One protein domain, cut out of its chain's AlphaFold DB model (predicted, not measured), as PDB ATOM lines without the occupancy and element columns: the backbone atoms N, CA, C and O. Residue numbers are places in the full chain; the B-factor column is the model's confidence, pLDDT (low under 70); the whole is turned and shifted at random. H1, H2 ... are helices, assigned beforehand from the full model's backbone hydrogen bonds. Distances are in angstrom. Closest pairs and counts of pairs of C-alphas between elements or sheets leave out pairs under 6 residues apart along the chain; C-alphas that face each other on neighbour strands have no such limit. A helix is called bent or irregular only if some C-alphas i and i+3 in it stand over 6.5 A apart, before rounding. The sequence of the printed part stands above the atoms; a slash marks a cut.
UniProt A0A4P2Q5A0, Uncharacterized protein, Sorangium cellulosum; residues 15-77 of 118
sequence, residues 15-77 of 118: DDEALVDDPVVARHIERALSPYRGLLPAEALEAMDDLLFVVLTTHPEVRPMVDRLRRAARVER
ATOM      1  N   ASP A  15     112.728  84.060 106.743       51.44
ATOM      2  CA  ASP A  15     112.439  83.057 105.706       51.44
ATOM      3  C   ASP A  15     110.927  82.848 105.515       51.44
ATOM      4  O   ASP A  15     110.477  82.604 104.394       51.44
ATOM      5  N   ASP A  16     110.138  82.996 106.585       51.38
ATOM      6  CA  ASP A  16     108.675  82.920 106.517       51.38
ATOM      7  C   ASP A  16     108.097  84.146 105.792       51.38
ATOM      8  O   ASP A  16     107.263  83.989 104.900       51.38
ATOM      9  N   GLU A  17     108.589  85.357 106.077       50.09
ATOM     10  CA  GLU A  17     108.163  86.587 105.384       50.09
ATOM     11  C   GLU A  17     108.497  86.561 103.881       50.09
ATOM     12  O   GLU A  17     107.674  86.945 103.047       50.09
ATOM     13  N   ALA A  18     109.665  86.038 103.498       53.72
ATOM     14  CA  ALA A  18     110.043  85.907 102.089       53.72
ATOM     15  C   ALA A  18     109.189  84.880 101.319       53.72
ATOM     16  O   ALA A  18     109.070  84.969 100.091       53.72
ATOM     17  N   LEU A  19     108.599  83.898 102.013       55.44
ATOM     18  CA  LEU A  19     107.640  82.967 101.418       55.44
ATOM     19  C   LEU A  19     106.264  83.612 101.225       55.44
ATOM     20  O   LEU A  19     105.625  83.309 100.213       55.44
ATOM     21  N   VAL A  20     105.837  84.498 102.137       59.81
ATOM     22  CA  VAL A  20     104.548  85.222 102.072       59.81
ATOM     23  C   VAL A  20     104.422  86.036 100.777       59.81
ATOM     24  O   VAL A  20     103.348  86.069 100.179       59.81
ATOM     25  N   ASP A  21     105.529  86.572 100.260       70.62
ATOM     26  CA  ASP A  21     105.558  87.394  99.039       70.62
ATOM     27  C   ASP A  21     105.916  86.633  97.740       70.62
ATOM     28  O   ASP A  21     106.291  87.249  96.735       70.62
ATOM     29  N   ASP A  22     105.818  85.298  97.685       86.31
ATOM     30  CA  ASP A  22     106.130  84.570  96.446       86.31
ATOM     31  C   ASP A  22     105.079  84.812  95.333       86.31
ATOM     32  O   ASP A  22     103.969  84.263  95.385       86.31
ATOM     33  N   PRO A  23     105.430  85.514  94.231       89.50
ATOM     34  CA  PRO A  23     104.482  85.840  93.166       89.50
ATOM     35  C   PRO A  23     103.976  84.608  92.403       89.50
ATOM     36  O   PRO A  23     102.920  84.663  91.766       89.50
ATOM     37  N   VAL A  24     104.714  83.491  92.417       92.06
ATOM     38  CA  VAL A  24     104.276  82.242  91.775       92.06
ATOM     39  C   VAL A  24     103.169  81.586  92.589       92.06
ATOM     40  O   VAL A  24     102.184  81.132  91.996       92.06
ATOM     41  N   VAL A  25     103.327  81.555  93.915       92.81
ATOM     42  CA  VAL A  25     102.334  81.024  94.856       92.81
ATOM     43  C   VAL A  25     101.093  81.908  94.839       92.81
ATOM     44  O   VAL A  25     100.021  81.404  94.508       92.81
ATOM     45  N   ALA A  26     101.245  83.223  95.027       93.00
ATOM     46  CA  ALA A  26     100.131  84.175  95.020       93.00
ATOM     47  C   ALA A  26      99.281  84.078  93.739       93.00
ATOM     48  O   ALA A  26      98.057  83.959  93.794       93.00
ATOM     49  N   ARG A  27      99.919  84.013  92.560       93.19
ATOM     50  CA  ARG A  27      99.206  83.852  91.280       93.19
ATOM     51  C   ARG A  27      98.439  82.529  91.187       93.19
ATOM     52  O   ARG A  27      97.384  82.476  90.552       93.19
ATOM     53  N   HIS A  28      98.976  81.446  91.747       94.44
ATOM     54  CA  HIS A  28      98.288  80.153  91.744       94.44
ATOM     55  C   HIS A  28      97.102  80.144  92.700       94.44
ATOM     56  O   HIS A  28      96.048  79.641  92.311       94.44
ATOM     57  N   ILE A  29      97.253  80.732  93.888       95.38
ATOM     58  CA  ILE A  29      96.163  80.869  94.854       95.38
ATOM     59  C   ILE A  29      95.050  81.728  94.254       95.38
ATOM     60  O   ILE A  29      93.914  81.269  94.165       95.38
ATOM     61  N   GLU A  30      95.370  82.899  93.695       95.19
ATOM     62  CA  GLU A  30      94.377  83.743  93.022       95.19
ATOM     63  C   GLU A  30      93.631  82.982  91.915       95.19
ATOM     64  O   GLU A  30      92.399  83.028  91.830       95.19
ATOM     65  N   ARG A  31      94.360  82.245  91.071       96.00
ATOM     66  CA  ARG A  31      93.751  81.452  89.999       96.00
ATOM     67  C   ARG A  31      92.852  80.340  90.548       96.00
ATOM     68  O   ARG A  31      91.817  80.066  89.942       96.00
ATOM     69  N   ALA A  32      93.243  79.702  91.649       96.12
ATOM     70  CA  ALA A  32      92.464  78.657  92.305       96.12
ATOM     71  C   ALA A  32      91.202  79.217  92.977       96.12
ATOM     72  O   ALA A  32      90.155  78.577  92.916       96.12
ATOM     73  N   LEU A  33      91.278  80.419  93.556       97.00
ATOM     74  CA  LEU A  33      90.162  81.072  94.243       97.00
ATOM     75  C   LEU A  33      89.195  81.792  93.296       97.00
ATOM     76  O   LEU A  33      88.023  81.967  93.629       97.00
ATOM     77  N   SER A  34      89.644  82.177  92.096       97.31
ATOM     78  CA  SER A  34      88.837  82.912  91.114       97.31
ATOM     79  C   SER A  34      87.444  82.320  90.840       97.31
ATOM     80  O   SER A  34      86.513  83.117  90.735       97.31
ATOM     81  N   PRO A  35      87.244  80.991  90.720       97.69
ATOM     82  CA  PRO A  35      85.918  80.414  90.479       97.69
ATOM     83  C   PRO A  35      84.957  80.550  91.665       97.69
ATOM     84  O   PRO A  35      83.747  80.446  91.483       97.69
ATOM     85  N   TYR A  36      85.484  80.762  92.872       96.62
ATOM     86  CA  TYR A  36      84.706  80.857  94.106       96.62
ATOM     87  C   TYR A  36      84.396  82.305  94.504       96.62
ATOM     88  O   TYR A  36      83.564  82.536  95.386       96.62
ATOM     89  N   ARG A  37      85.021  83.290  93.839       93.56
ATOM     90  CA  ARG A  37      84.764  84.719  94.063       93.56
ATOM     91  C   ARG A  37      83.294  85.029  93.749       93.56
ATOM     92  O   ARG A  37      82.863  84.945  92.603       93.56
ATOM     93  N   GLY A  38      82.524  85.373  94.784       94.50
ATOM     94  CA  GLY A  38      81.086  85.665  94.702       94.50
ATOM     95  C   GLY A  38      80.155  84.490  95.031       94.50
ATOM     96  O   GLY A  38      78.950  84.701  95.141       94.50
ATOM     97  N   LEU A  39      80.689  83.277  95.216       97.56
ATOM     98  CA  LEU A  39      79.929  82.114  95.699       97.56
ATOM     99  C   LEU A  39      80.126  81.877  97.198       97.56
ATOM    100  O   LEU A  39      79.212  81.403  97.870       97.56
ATOM    101  N   LEU A  40      81.320  82.185  97.705       96.31
ATOM    102  CA  LEU A  40      81.688  81.995  99.102       96.31
ATOM    103  C   LEU A  40      81.812  83.336  99.837       96.31
ATOM    104  O   LEU A  40      82.165  84.340  99.210       96.31
ATOM    105  N   PRO A  41      81.531  83.356 101.154       97.19
ATOM    106  CA  PRO A  41      81.794  84.517 101.995       97.19
ATOM    107  C   PRO A  41      83.302  84.799 102.076       97.19
ATOM    108  O   PRO A  41      84.122  83.910 101.833       97.19
ATOM    109  N   ALA A  42      83.662  86.041 102.407       94.88
ATOM    110  CA  ALA A  42      85.053  86.496 102.413       94.88
ATOM    111  C   ALA A  42      85.916  85.675 103.379       94.88
ATOM    112  O   ALA A  42      86.994  85.226 103.007       94.88
ATOM    113  N   GLU A  43      85.375  85.357 104.551       95.06
ATOM    114  CA  GLU A  43      86.046  84.585 105.595       95.06
ATOM    115  C   GLU A  43      86.404  83.167 105.116       95.06
ATOM    116  O   GLU A  43      87.432  82.606 105.489       95.06
ATOM    117  N   ALA A  44      85.573  82.574 104.252       96.00
ATOM    118  CA  ALA A  44      85.862  81.267 103.666       96.00
ATOM    119  C   ALA A  44      86.925  81.353 102.562       96.00
ATOM    120  O   ALA A  44      87.702  80.415 102.394       96.00
ATOM    121  N   LEU A  45      86.964  82.453 101.803       96.69
ATOM    122  CA  LEU A  45      88.008  82.684 100.804       96.69
ATOM    123  C   LEU A  45      89.369  82.900 101.474       96.69
ATOM    124  O   LEU A  45      90.337  82.304 101.016       96.69
ATOM    125  N   GLU A  46      89.417  83.665 102.565       95.62
ATOM    126  CA  GLU A  46      90.624  83.881 103.378       95.62
ATOM    127  C   GLU A  46      91.138  82.566 103.976       95.62
ATOM    128  O   GLU A  46      92.293  82.207 103.777       95.62
ATOM    129  N   ALA A  47      90.264  81.763 104.592       95.19
ATOM    130  CA  ALA A  47      90.670  80.470 105.147       95.19
ATOM    131  C   ALA A  47      91.227  79.502 104.080       95.19
ATOM    132  O   ALA A  47      92.115  78.693 104.360       95.19
ATOM    133  N   MET A  48      90.702  79.553 102.853       96.56
ATOM    134  CA  MET A  48      91.246  78.769 101.743       96.56
ATOM    135  C   MET A  48      92.556  79.345 101.204       96.56
ATOM    136  O   MET A  48      93.399  78.562 100.774       96.56
ATOM    137  N   ASP A  49      92.722  80.667 101.206       95.94
ATOM    138  CA  ASP A  49      93.967  81.345 100.835       95.94
ATOM    139  C   ASP A  49      95.114  80.871 101.737       95.94
ATOM    140  O   ASP A  49      96.076  80.277 101.239       95.94
ATOM    141  N   ASP A  50      94.918  80.959 103.057       94.31
ATOM    142  CA  ASP A  50      95.872  80.498 104.072       94.31
ATOM    143  C   ASP A  50      96.201  79.006 103.909       94.31
ATOM    144  O   ASP A  50      97.366  78.594 103.895       94.31
ATOM    145  N   LEU A  51      95.173  78.166 103.740       95.50
ATOM    146  CA  LEU A  51      95.362  76.726 103.563       95.50
ATOM    147  C   LEU A  51      96.170  76.414 102.298       95.50
ATOM    148  O   LEU A  51      97.079  75.578 102.328       95.50
ATOM    149  N   LEU A  52      95.841  77.057 101.177       95.31
ATOM    150  CA  LEU A  52      96.549  76.854  99.917       95.31
ATOM    151  C   LEU A  52      97.990  77.349 100.014       95.31
ATOM    152  O   LEU A  52      98.884  76.661  99.519       95.31
ATOM    153  N   PHE A  53      98.228  78.479 100.677       94.69
ATOM    154  CA  PHE A  53      99.571  78.981 100.939       94.69
ATOM    155  C   PHE A  53     100.414  77.948 101.691       94.69
ATOM    156  O   PHE A  53     101.483  77.556 101.209       94.69
ATOM    157  N   VAL A  54      99.905  77.427 102.810       93.25
ATOM    158  CA  VAL A  54     100.599  76.406 103.608       93.25
ATOM    159  C   VAL A  54     100.866  75.154 102.774       93.25
ATOM    160  O   VAL A  54     101.994  74.661 102.740       93.25
ATOM    161  N   VAL A  55      99.872  74.639 102.049       94.25
ATOM    162  CA  VAL A  55     100.039  73.417 101.244       94.25
ATOM    163  C   VAL A  55     101.074  73.612 100.134       94.25
ATOM    164  O   VAL A  55     101.932  72.748  99.935       94.25
ATOM    165  N   LEU A  56     101.024  74.735  99.414       93.12
ATOM    166  CA  LEU A  56     101.927  75.011  98.294       93.12
ATOM    167  C   LEU A  56     103.382  75.209  98.742       93.12
ATOM    168  O   LEU A  56     104.298  74.907  97.972       93.12
ATOM    169  N   THR A  57     103.605  75.689  99.966       89.62
ATOM    170  CA  THR A  57     104.944  76.007 100.489       89.62
ATOM    171  C   THR A  57     105.557  74.876 101.321       89.62
ATOM    172  O   THR A  57     106.773  74.674 101.267       89.62
ATOM    173  N   THR A  58     104.743  74.089 102.030       89.38
ATOM    174  CA  THR A  58     105.234  73.105 103.013       89.38
ATOM    175  C   THR A  58     105.087  71.647 102.579       89.38
ATOM    176  O   THR A  58     105.871  70.802 103.016       89.38
ATOM    177  N   HIS A  59     104.127  71.314 101.708       92.50
ATOM    178  CA  HIS A  59     103.833  69.911 101.416       92.50
ATOM    179  C   HIS A  59     104.950  69.270 100.563       92.50
ATOM    180  O   HIS A  59     105.244  69.769  99.468       92.50
ATOM    181  N   PRO A  60     105.541  68.132 100.986       90.94
ATOM    182  CA  PRO A  60     106.752  67.569 100.373       90.94
ATOM    183  C   PRO A  60     106.576  67.184  98.899       90.94
ATOM    184  O   PRO A  60     107.504  67.328  98.111       90.94
ATOM    185  N   GLU A  61     105.377  66.755  98.505       94.00
ATOM    186  CA  GLU A  61     105.059  66.427  97.105       94.00
ATOM    187  C   GLU A  61     104.804  67.665  96.228       94.00
ATOM    188  O   GLU A  61     105.036  67.650  95.018       94.00
ATOM    189  N   VAL A  62     104.334  68.761  96.827       91.62
ATOM    190  CA  VAL A  62     103.900  69.961  96.096       91.62
ATOM    191  C   VAL A  62     105.059  70.936  95.925       91.62
ATOM    192  O   VAL A  62     105.231  71.508  94.844       91.62
ATOM    193  N   ARG A  63     105.920  71.067  96.939       90.81
ATOM    194  CA  ARG A  63     107.069  71.985  96.930       90.81
ATOM    195  C   ARG A  63     107.971  71.815  95.694       90.81
ATOM    196  O   ARG A  63     108.229  72.811  95.014       90.81
ATOM    197  N   PRO A  64     108.355  70.590  95.265       92.69
ATOM    198  CA  PRO A  64     109.154  70.396  94.051       92.69
ATOM    199  C   PRO A  64     108.430  70.808  92.759       92.69
ATOM    200  O   PRO A  64     109.068  71.090  91.738       92.69
ATOM    201  N   MET A  65     107.093  70.812  92.749       92.94
ATOM    202  CA  MET A  65     106.301  71.315  91.622       92.94
ATOM    203  C   MET A  65     106.365  72.841  91.565       92.94
ATOM    204  O   MET A  65     106.680  73.393  90.509       92.94
ATOM    205  N   VAL A  66     106.160  73.510  92.702       92.12
ATOM    206  CA  VAL A  66     106.261  74.973  92.816       92.12
ATOM    207  C   VAL A  66     107.674  75.450  92.466       92.12
ATOM    208  O   VAL A  66     107.833  76.368  91.663       92.12
ATOM    209  N   ASP A  67     108.718  74.754  92.918       91.38
ATOM    210  CA  ASP A  67     110.108  75.092  92.585       91.38
ATOM    211  C   ASP A  67     110.438  74.939  91.091       91.38
ATOM    212  O   ASP A  67     111.287  75.654  90.544       91.38
ATOM    213  N   ARG A  68     109.777  74.013  90.383       91.81
ATOM    214  CA  ARG A  68     109.875  73.927  88.915       91.81
ATOM    215  C   ARG A  68     109.234  75.141  88.245       91.81
ATOM    216  O   ARG A  68     109.835  75.702  87.329       91.81
ATOM    217  N   LEU A  69     108.071  75.578  88.726       89.31
ATOM    218  CA  LEU A  69     107.376  76.763  88.211       89.31
ATOM    219  C   LEU A  69     108.173  78.048  88.472       89.31
ATOM    220  O   LEU A  69     108.348  78.851  87.555       89.31
ATOM    221  N   ARG A  70     108.751  78.201  89.672       89.94
ATOM    222  CA  ARG A  70     109.654  79.314  90.016       89.94
ATOM    223  C   ARG A  70     110.846  79.398  89.067       89.94
ATOM    224  O   ARG A  70     111.170  80.476  88.571       89.94
ATOM    225  N   ARG A  71     111.496  78.264  88.779       89.31
ATOM    226  CA  ARG A  71     112.625  78.214  87.833       89.31
ATOM    227  C   ARG A  71     112.207  78.606  86.418       89.31
ATOM    228  O   ARG A  71     112.904  79.404  85.801       89.31
ATOM    229  N   ALA A  72     111.072  78.105  85.931       84.88
ATOM    230  CA  ALA A  72     110.548  78.474  84.615       84.88
ATOM    231  C   ALA A  72     110.250  79.983  84.517       84.88
ATOM    232  O   ALA A  72     110.689  80.633  83.570       84.88
ATOM    233  N   ALA A  73     109.613  80.563  85.540       82.19
ATOM    234  CA  ALA A  73     109.293  81.992  85.592       82.19
ATOM    235  C   ALA A  73     110.538  82.905  85.610       82.19
ATOM    236  O   ALA A  73     110.482  84.049  85.157       82.19
ATOM    237  N   ARG A  74     111.684  82.421  86.112       78.19
ATOM    238  CA  ARG A  74     112.959  83.162  86.067       78.19
ATOM    239  C   ARG A  74     113.570  83.204  84.661       78.19
ATOM    240  O   ARG A  74     114.198  84.201  84.318       78.19
ATOM    241  N   VAL A  75     113.382  82.163  83.845       69.38
ATOM    242  CA  VAL A  75     113.977  82.055  82.495       69.38
ATOM    243  C   VAL A  75     113.306  82.992  81.488       69.38
ATOM    244  O   VAL A  75     113.984  83.506  80.599       69.38
ATOM    245  N   GLU A  76     112.018  83.305  81.656       57.94
ATOM    246  CA  GLU A  76     111.324  84.291  80.808       57.94
ATOM    247  C   GLU A  76     111.911  85.713  80.917       57.94
ATOM    248  O   GLU A  76     111.705  86.528  80.023       57.94
ATOM    249  N   ARG A  77     112.717  86.008  81.951       55.59
ATOM    250  CA  ARG A  77     113.466  87.274  82.079       55.59
ATOM    251  C   ARG A  77     114.845  87.268  81.396       55.59
ATOM    252  O   ARG A  77     115.663  88.145  81.666       55.59
TER     253      ARG A  77
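Overview. This is residues 15 to 77 of the 118 residues of an uncharacterized protein of Sorangium cellulosum (UniProt A0A4P2Q5A0). A helical hairpin, H2 and H3, makes the long axis, and H4 is set across its open end, touching the first residues of H2 and the last of H3. The short H1 sits near the end of H3 at that same open end, while residues 38 to 43 stick out at the turn of the hairpin. The printed part has 63 residues with four named helices, H1 to H4 in chain order, and no named strand; its class is all helix. It is only just compact, close to loose, with a radius of gyration of the C-alphas of 12.7 A, and elongated, spanning 37 by 23 by 22 A.

Along the chain. H1 is residues 15 to 20, 9.0 A long, beginning at C-alpha 15 at (112.439, 83.057, 105.706). H2 is residues 23 to 36, 20.4 A, and irregular: C-alphas 32 and 35 are 7.0 A apart. H3 is residues 42 to 58, 24.2 A. H4 is residues 63 to 75, 18.9 A, ending at C-alpha 75 at (113.977, 82.055, 82.495).

Arrangement. H1 and H3 are close but not clearly touching, C-alphas of Leu 19 and Thr 57 being closest at 7.5 A. The hairpin H2 and H3 touch, opposite ways at a steep tilt of 39 degrees; the closest C-alphas are those of Ile 29 and Asp 49, 6.4 A. H2 touches H4 with residues 24 to 25 alone, C-alphas of Val 24 and Arg 70 closest at 6.4 A. H3 and H4 touch only at the corner, about perpendicular at 88 degrees, C-alphas of Thr 57 and Arg 63 closest at 5.8 A. H1 and H4 are apart. Every O i to N i+4 pair is within hydrogen-bond range in H1, H3 and H4; in H2, 8 of 10 are.

Size, cuts and confidence. The C-alphas farthest apart, those of Pro 41 and Val 75, are 37.7 A from each other. The printed part has no cut, and its three links are tight. The model's pLDDT is under 70 at residues 15 to 20 and 75 to 77.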